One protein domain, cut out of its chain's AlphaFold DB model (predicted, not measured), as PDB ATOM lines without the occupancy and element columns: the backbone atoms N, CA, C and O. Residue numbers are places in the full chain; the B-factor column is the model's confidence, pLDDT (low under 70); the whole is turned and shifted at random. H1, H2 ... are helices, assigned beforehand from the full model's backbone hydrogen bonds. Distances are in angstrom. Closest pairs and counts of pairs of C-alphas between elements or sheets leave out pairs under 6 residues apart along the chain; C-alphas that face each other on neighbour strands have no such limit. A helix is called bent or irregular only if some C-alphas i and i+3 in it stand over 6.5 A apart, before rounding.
ATOM      1  N   ALA A   2      -5.213 -50.300 -26.684       79.06
ATOM      2  CA  ALA A   2      -3.860 -50.006 -27.166       79.06
ATOM      3  C   ALA A   2      -3.752 -48.655 -27.907       79.06
ATOM      4  O   ALA A   2      -2.714 -48.376 -28.490       79.06
ATOM      5  N   LEU A   3      -4.797 -47.818 -27.865       87.62
ATOM      6  CA  LEU A   3      -4.889 -46.537 -28.580       87.62
ATOM      7  C   LEU A   3      -3.680 -45.609 -28.382       87.62
ATOM      8  O   LEU A   3      -3.220 -45.060 -29.376       87.62
ATOM      9  N   PRO A   4      -3.085 -45.483 -27.175       87.19
ATOM     10  CA  PRO A   4      -1.900 -44.641 -26.995       87.19
ATOM     11  C   PRO A   4      -0.689 -45.093 -27.818       87.19
ATOM     12  O   PRO A   4       0.258 -44.339 -27.979       87.19
ATOM     13  N   LEU A   5      -0.677 -46.331 -28.314       87.75
ATOM     14  CA  LEU A   5       0.430 -46.876 -29.101       87.75
ATOM     15  C   LEU A   5       0.322 -46.542 -30.589       87.75
ATOM     16  O   LEU A   5       1.260 -46.819 -31.338       87.75
ATOM     17  N   LEU A   6      -0.814 -45.998 -31.013       90.00
ATOM     18  CA  LEU A   6      -1.052 -45.631 -32.394       90.00
ATOM     19  C   LEU A   6      -0.510 -44.222 -32.679       90.00
ATOM     20  O   LEU A   6      -0.452 -43.386 -31.773       90.00
ATOM     21  N   PRO A   7      -0.115 -43.940 -33.931       89.94
ATOM     22  CA  PRO A   7       0.120 -42.574 -34.378       89.94
ATOM     23  C   PRO A   7      -1.125 -41.709 -34.175       89.94
ATOM     24  O   PRO A   7      -2.229 -42.157 -34.477       89.94
ATOM     25  N   GLU A   8      -0.943 -40.465 -33.730       91.31
ATOM     26  CA  GLU A   8      -2.030 -39.504 -33.483       91.31
ATOM     27  C   GLU A   8      -3.123 -39.479 -34.571       91.31
ATOM     28  O   GLU A   8      -4.296 -39.573 -34.204       91.31
ATOM     29  N   PRO A   9      -2.797 -39.459 -35.884       93.00
ATOM     30  CA  PRO A   9      -3.806 -39.300 -36.931       93.00
ATOM     31  C   PRO A   9      -4.808 -40.450 -37.054       93.00
ATOM     32  O   PRO A   9      -5.830 -40.271 -37.700       93.00
ATOM     33  N   VAL A  10      -4.520 -41.630 -36.494       94.12
ATOM     34  CA  VAL A  10      -5.385 -42.818 -36.634       94.12
ATOM     35  C   VAL A  10      -6.132 -43.171 -35.346       94.12
ATOM     36  O   VAL A  10      -6.892 -44.137 -35.318       94.12
ATOM     37  N   ILE A  11      -5.900 -42.436 -34.253       93.62
ATOM     38  CA  ILE A  11      -6.433 -42.779 -32.927       93.62
ATOM     39  C   ILE A  11      -7.959 -42.665 -32.884       93.62
ATOM     40  O   ILE A  11      -8.605 -43.572 -32.360       93.62
ATOM     41  N   GLU A  12      -8.517 -41.566 -33.391       92.94
ATOM     42  CA  GLU A  12      -9.963 -41.307 -33.348       92.94
ATOM     43  C   GLU A  12     -10.725 -42.324 -34.201       92.94
ATOM     44  O   GLU A  12     -11.580 -43.034 -33.671       92.94
ATOM     45  N   ASP A  13     -10.311 -42.509 -35.456       94.38
ATOM     46  CA  ASP A  13     -10.898 -43.502 -36.364       94.38
ATOM     47  C   ASP A  13     -10.860 -44.917 -35.763       94.38
ATOM     48  O   ASP A  13     -11.852 -45.647 -35.780       94.38
ATOM     49  N   THR A  14      -9.729 -45.299 -35.155       94.06
ATOM     50  CA  THR A  14      -9.593 -46.618 -34.519       94.06
ATOM     51  C   THR A  14     -10.475 -46.748 -33.274       94.06
ATOM     52  O   THR A  14     -10.966 -47.838 -32.972       94.06
ATOM     53  N   TYR A  15     -10.674 -45.668 -32.511       94.31
ATOM     54  CA  TYR A  15     -11.573 -45.679 -31.357       94.31
ATOM     55  C   TYR A  15     -13.026 -45.874 -31.791       94.31
ATOM     56  O   TYR A  15     -13.718 -46.720 -31.218       94.31
ATOM     57  N   ASP A  16     -13.466 -45.158 -32.821       94.25
ATOM     58  CA  ASP A  16     -14.822 -45.268 -33.355       94.25
ATOM     59  C   ASP A  16     -15.083 -46.659 -33.950       94.25
ATOM     60  O   ASP A  16     -16.121 -47.277 -33.673       94.25
ATOM     61  N   GLU A  17     -14.112 -47.218 -34.678       95.00
ATOM     62  CA  GLU A  17     -14.163 -48.599 -35.159       95.00
ATOM     63  C   GLU A  17     -14.254 -49.595 -33.992       95.00
ATOM     64  O   GLU A  17     -15.116 -50.477 -33.984       95.00
ATOM     65  N   LEU A  18     -13.416 -49.445 -32.964       92.69
ATOM     66  CA  LEU A  18     -13.429 -50.331 -31.799       92.69
ATOM     67  C   LEU A  18     -14.786 -50.298 -31.106       92.69
ATOM     68  O   LEU A  18     -15.350 -51.346 -30.802       92.69
ATOM     69  N   VAL A  19     -15.318 -49.100 -30.872       92.81
ATOM     70  CA  VAL A  19     -16.599 -48.902 -30.203       92.81
ATOM     71  C   VAL A  19     -17.728 -49.492 -31.046       92.81
ATOM     72  O   VAL A  19     -18.560 -50.229 -30.507       92.81
ATOM     73  N   SER A  20     -17.767 -49.228 -32.355       93.38
ATOM     74  CA  SER A  20     -18.794 -49.766 -33.266       93.38
ATOM     75  C   SER A  20     -18.797 -51.298 -33.346       93.38
ATOM     76  O   SER A  20     -19.875 -51.886 -33.406       93.38
ATOM     77  N   ASN A  21     -17.633 -51.940 -33.232       94.56
ATOM     78  CA  ASN A  21     -17.489 -53.397 -33.273       94.56
ATOM     79  C   ASN A  21     -17.761 -54.111 -31.934       94.56
ATOM     80  O   ASN A  21     -17.764 -55.343 -31.881       94.56
ATOM     81  N   LEU A  22     -17.996 -53.384 -30.835       93.62
ATOM     82  CA  LEU A  22     -18.382 -54.009 -29.567       93.62
ATOM     83  C   LEU A  22     -19.776 -54.638 -29.665       93.62
ATOM     84  O   LEU A  22     -20.734 -54.003 -30.108       93.62
ATOM     85  N   SER A  23     -19.918 -55.858 -29.139       95.88
ATOM     86  CA  SER A  23     -21.238 -56.463 -28.946       95.88
ATOM     87  C   SER A  23     -22.095 -55.606 -28.011       95.88
ATOM     88  O   SER A  23     -21.579 -54.952 -27.099       95.88
ATOM     89  N   THR A  24     -23.418 -55.640 -28.188       94.19
ATOM     90  CA  THR A  24     -24.359 -54.851 -27.374       94.19
ATOM     91  C   THR A  24     -24.151 -55.077 -25.877       94.19
ATOM     92  O   THR A  24     -24.085 -54.119 -25.113       94.19
ATOM     93  N   THR A  25     -23.957 -56.330 -25.457       96.31
ATOM     94  CA  THR A  25     -23.698 -56.687 -24.055       96.31
ATOM     95  C   THR A  25     -22.423 -56.033 -23.521       96.31
ATOM     96  O   THR A  25     -22.434 -55.478 -22.424       96.31
ATOM     97  N   MET A  26     -21.335 -56.060 -24.295       92.62
ATOM     98  CA  MET A  26     -20.059 -55.468 -23.888       92.62
ATOM     99  C   MET A  26     -20.141 -53.941 -23.852       92.62
ATOM    100  O   MET A  26     -19.665 -53.312 -22.910       92.62
ATOM    101  N   ARG A  27     -20.808 -53.340 -24.842       92.81
ATOM    102  CA  ARG A  27     -21.040 -51.896 -24.899       92.81
ATOM    103  C   ARG A  27     -21.838 -51.407 -23.691       92.81
ATOM    104  O   ARG A  27     -21.464 -50.398 -23.105       92.81
ATOM    105  N   THR A  28     -22.889 -52.122 -23.285       94.25
ATOM    106  CA  THR A  28     -23.654 -51.783 -22.075       94.25
ATOM    107  C   THR A  28     -22.802 -51.929 -20.817       94.25
ATOM    108  O   THR A  28     -22.781 -51.016 -19.997       94.25
ATOM    109  N   ALA A  29     -22.057 -53.031 -20.682       95.50
ATOM    110  CA  ALA A  29     -21.199 -53.266 -19.521       95.50
ATOM    111  C   ALA A  29     -20.080 -52.217 -19.375       95.50
ATOM    112  O   ALA A  29     -19.676 -51.895 -18.261       95.50
ATOM    113  N   MET A  30     -19.586 -51.674 -20.491       93.94
ATOM    114  CA  MET A  30     -18.484 -50.707 -20.522       93.94
ATOM    115  C   MET A  30     -18.940 -49.256 -20.730       93.94
ATOM    116  O   MET A  30     -18.089 -48.384 -20.886       93.94
ATOM    117  N   ASN A  31     -20.245 -48.968 -20.743       93.94
ATOM    118  CA  ASN A  31     -20.773 -47.668 -21.170       93.94
ATOM    119  C   ASN A  31     -20.157 -46.484 -20.406       93.94
ATOM    120  O   ASN A  31     -19.664 -45.538 -21.019       93.94
ATOM    121  N   ASP A  32     -20.104 -46.567 -19.077       95.00
ATOM    122  CA  ASP A  32     -19.546 -45.495 -18.243       95.00
ATOM    123  C   ASP A  32     -18.044 -45.305 -18.481       95.00
ATOM    124  O   ASP A  32     -17.555 -44.175 -18.515       95.00
ATOM    125  N   LEU A  33     -17.319 -46.403 -18.718       93.62
ATOM    126  CA  LEU A  33     -15.902 -46.364 -19.065       93.62
ATOM    127  C   LEU A  33     -15.683 -45.695 -20.425       93.62
ATOM    128  O   LEU A  33     -14.785 -44.868 -20.541       93.62
ATOM    129  N   LEU A  34     -16.492 -46.024 -21.436       94.19
ATOM    130  CA  LEU A  34     -16.406 -45.422 -22.770       94.19
ATOM    131  C   LEU A  34     -16.726 -43.923 -22.724       94.19
ATOM    132  O   LEU A  34     -15.989 -43.118 -23.290       94.19
ATOM    133  N   ILE A  35     -17.767 -43.526 -21.984       95.06
ATOM    134  CA  ILE A  35     -18.125 -42.113 -21.783       95.06
ATOM    135  C   ILE A  35     -16.996 -41.366 -21.070       95.06
ATOM    136  O   ILE A  35     -16.614 -40.270 -21.488       95.06
ATOM    137  N   TYR A  36     -16.468 -41.938 -19.986       95.19
ATOM    138  CA  TYR A  36     -15.344 -41.356 -19.259       95.19
ATOM    139  C   TYR A  36     -14.126 -41.204 -20.170       95.19
ATOM    140  O   TYR A  36     -13.547 -40.120 -20.241       95.19
ATOM    141  N   PHE A  37     -13.763 -42.273 -20.882       93.62
ATOM    142  CA  PHE A  37     -12.603 -42.289 -21.757       93.62
ATOM    143  C   PHE A  37     -12.731 -41.210 -22.829       93.62
ATOM    144  O   PHE A  37     -11.803 -40.425 -23.009       93.62
ATOM    145  N   GLN A  38     -13.907 -41.091 -23.450       93.62
ATOM    146  CA  GLN A  38     -14.144 -40.090 -24.480       93.62
ATOM    147  C   GLN A  38     -14.014 -38.658 -23.951       93.62
ATOM    148  O   GLN A  38     -13.291 -37.833 -24.515       93.62
ATOM    149  N   LYS A  39     -14.662 -38.360 -22.823       94.88
ATOM    150  CA  LYS A  39     -14.599 -37.029 -22.206       94.88
ATOM    151  C   LYS A  39     -13.187 -36.664 -21.761       94.88
ATOM    152  O   LYS A  39     -12.761 -35.524 -21.924       94.88
ATOM    153  N   GLN A  40     -12.465 -37.610 -21.176       93.88
ATOM    154  CA  GLN A  40     -11.144 -37.342 -20.630       93.88
ATOM    155  C   GLN A  40     -10.077 -37.247 -21.727       93.88
ATOM    156  O   GLN A  40      -9.264 -36.331 -21.677       93.88
ATOM    157  N   TRP A  41     -10.077 -38.159 -22.699       92.75
ATOM    158  CA  TRP A  41      -8.945 -38.353 -23.614       92.75
ATOM    159  C   TRP A  41      -9.153 -37.826 -25.034       92.75
ATOM    160  O   TRP A  41      -8.174 -37.737 -25.766       92.75
ATOM    161  N   PHE A  42     -10.380 -37.444 -25.405       91.38
ATOM    162  CA  PHE A  42     -10.650 -36.750 -26.672       91.38
ATOM    163  C   PHE A  42     -11.147 -35.317 -26.467       91.38
ATOM    164  O   PHE A  42     -10.783 -34.429 -27.226       91.38
ATOM    165  N   VAL A  43     -11.950 -35.056 -25.426       92.69
ATOM    166  CA  VAL A  43     -12.485 -33.700 -25.185       92.69
ATOM    167  C   VAL A  43     -11.549 -32.854 -24.323       92.69
ATOM    168  O   VAL A  43     -11.270 -31.704 -24.651       92.69
ATOM    169  N   LYS A  44     -11.089 -33.388 -23.185       94.75
ATOM    170  CA  LYS A  44     -10.310 -32.612 -22.205       94.75
ATOM    171  C   LYS A  44      -8.809 -32.573 -22.508       94.75
ATOM    172  O   LYS A  44      -8.152 -31.601 -22.149       94.75
ATOM    173  N   VAL A  45      -8.265 -33.632 -23.099       91.00
ATOM    174  CA  VAL A  45      -6.829 -33.800 -23.363       91.00
ATOM    175  C   VAL A  45      -6.642 -34.072 -24.852       91.00
ATOM    176  O   VAL A  45      -7.352 -34.907 -25.403       91.00
ATOM    177  N   SER A  46      -5.694 -33.387 -25.497       89.00
ATOM    178  CA  SER A  46      -5.375 -33.624 -26.912       89.00
ATOM    179  C   SER A  46      -4.629 -34.951 -27.084       89.00
ATOM    180  O   SER A  46      -3.771 -35.293 -26.269       89.00
TER     181      SER A  46
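This is residues 2 to 46 of the 90 residues of the protein "Hypothetical protein" of Rotaria sp. Silwood2 (UniProt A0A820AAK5). Two longer helices, H1 and H3, run side by side in opposite directions as the two arms of an open U, with the short helix H2 crossing between them at the bend. The arms come near each other without close contact, and residues 2 to 7, before H1, fold back at the U's open end. The printed part has 45 residues with three named helices, in the order H1, H2, H3, and no named strand; its class is all helix. It is only just compact, close to loose, with a radius of gyration of the C-alphas of 10.9 A, and the C-alphas span 29 by 20 by 13 A along their three main axes.

The longest helix by residues is H3, residues 31 to 44. It is near H1, residues 8 to 20: no pair of their C-alphas is within 8 A, but 6 pairs are within 10 A. H2, residues 24 to 29, and H3 meet only through their link, which is Met 30. H1 and H2 are close but not clearly touching, with 1 pair of C-alphas within 8 A; their closest C-alphas are those of Val 19 and Arg 27, 7.5 A apart. The lines of H1 and H2 stand about perpendicular, only just, at 72 degrees. Their centres are 18.0 A apart. In H2 every O i to N i+4 pair is within hydrogen-bond range; in H1 7 of 9 such pairs are, and in H3 8 of 10.

H3 has 14 residues, Asn 31 to Lys 44, and measures 18.4 A from first to last C-alpha. It ends at C-alpha 44, at (-10.310, -32.612, -22.205). H3 is neither bent nor irregular, but only just: C-alphas 41 and 44 are 6.1 A apart. H1 has 13 residues, Glu 8 to Ser 20, and measures 19.7 A; it begins at C-alpha 8, at (-2.030, -39.504, -33.483). H1 is irregular, with C-alphas 9 and 12 standing 7.4 A apart. H2 has 6 residues, Thr 24 to Ala 29, and measures 8.6 A from C-alpha 24, at (-24.359, -54.851, -27.374), to C-alpha 29.

The two C-alphas farthest apart are those of Thr 25 and Ser 46, 29.6 A. The first and last printed C-alphas, of Ala 2 and Ser 46, are 16.5 A apart. The printed part has no cut. The links from H1 to H2, 3 residues, and from H2 to H3, 1 residue, are both tight. The mean pLDDT of the printed part is 92.8, and no printed residue is under 70 in this predicted model.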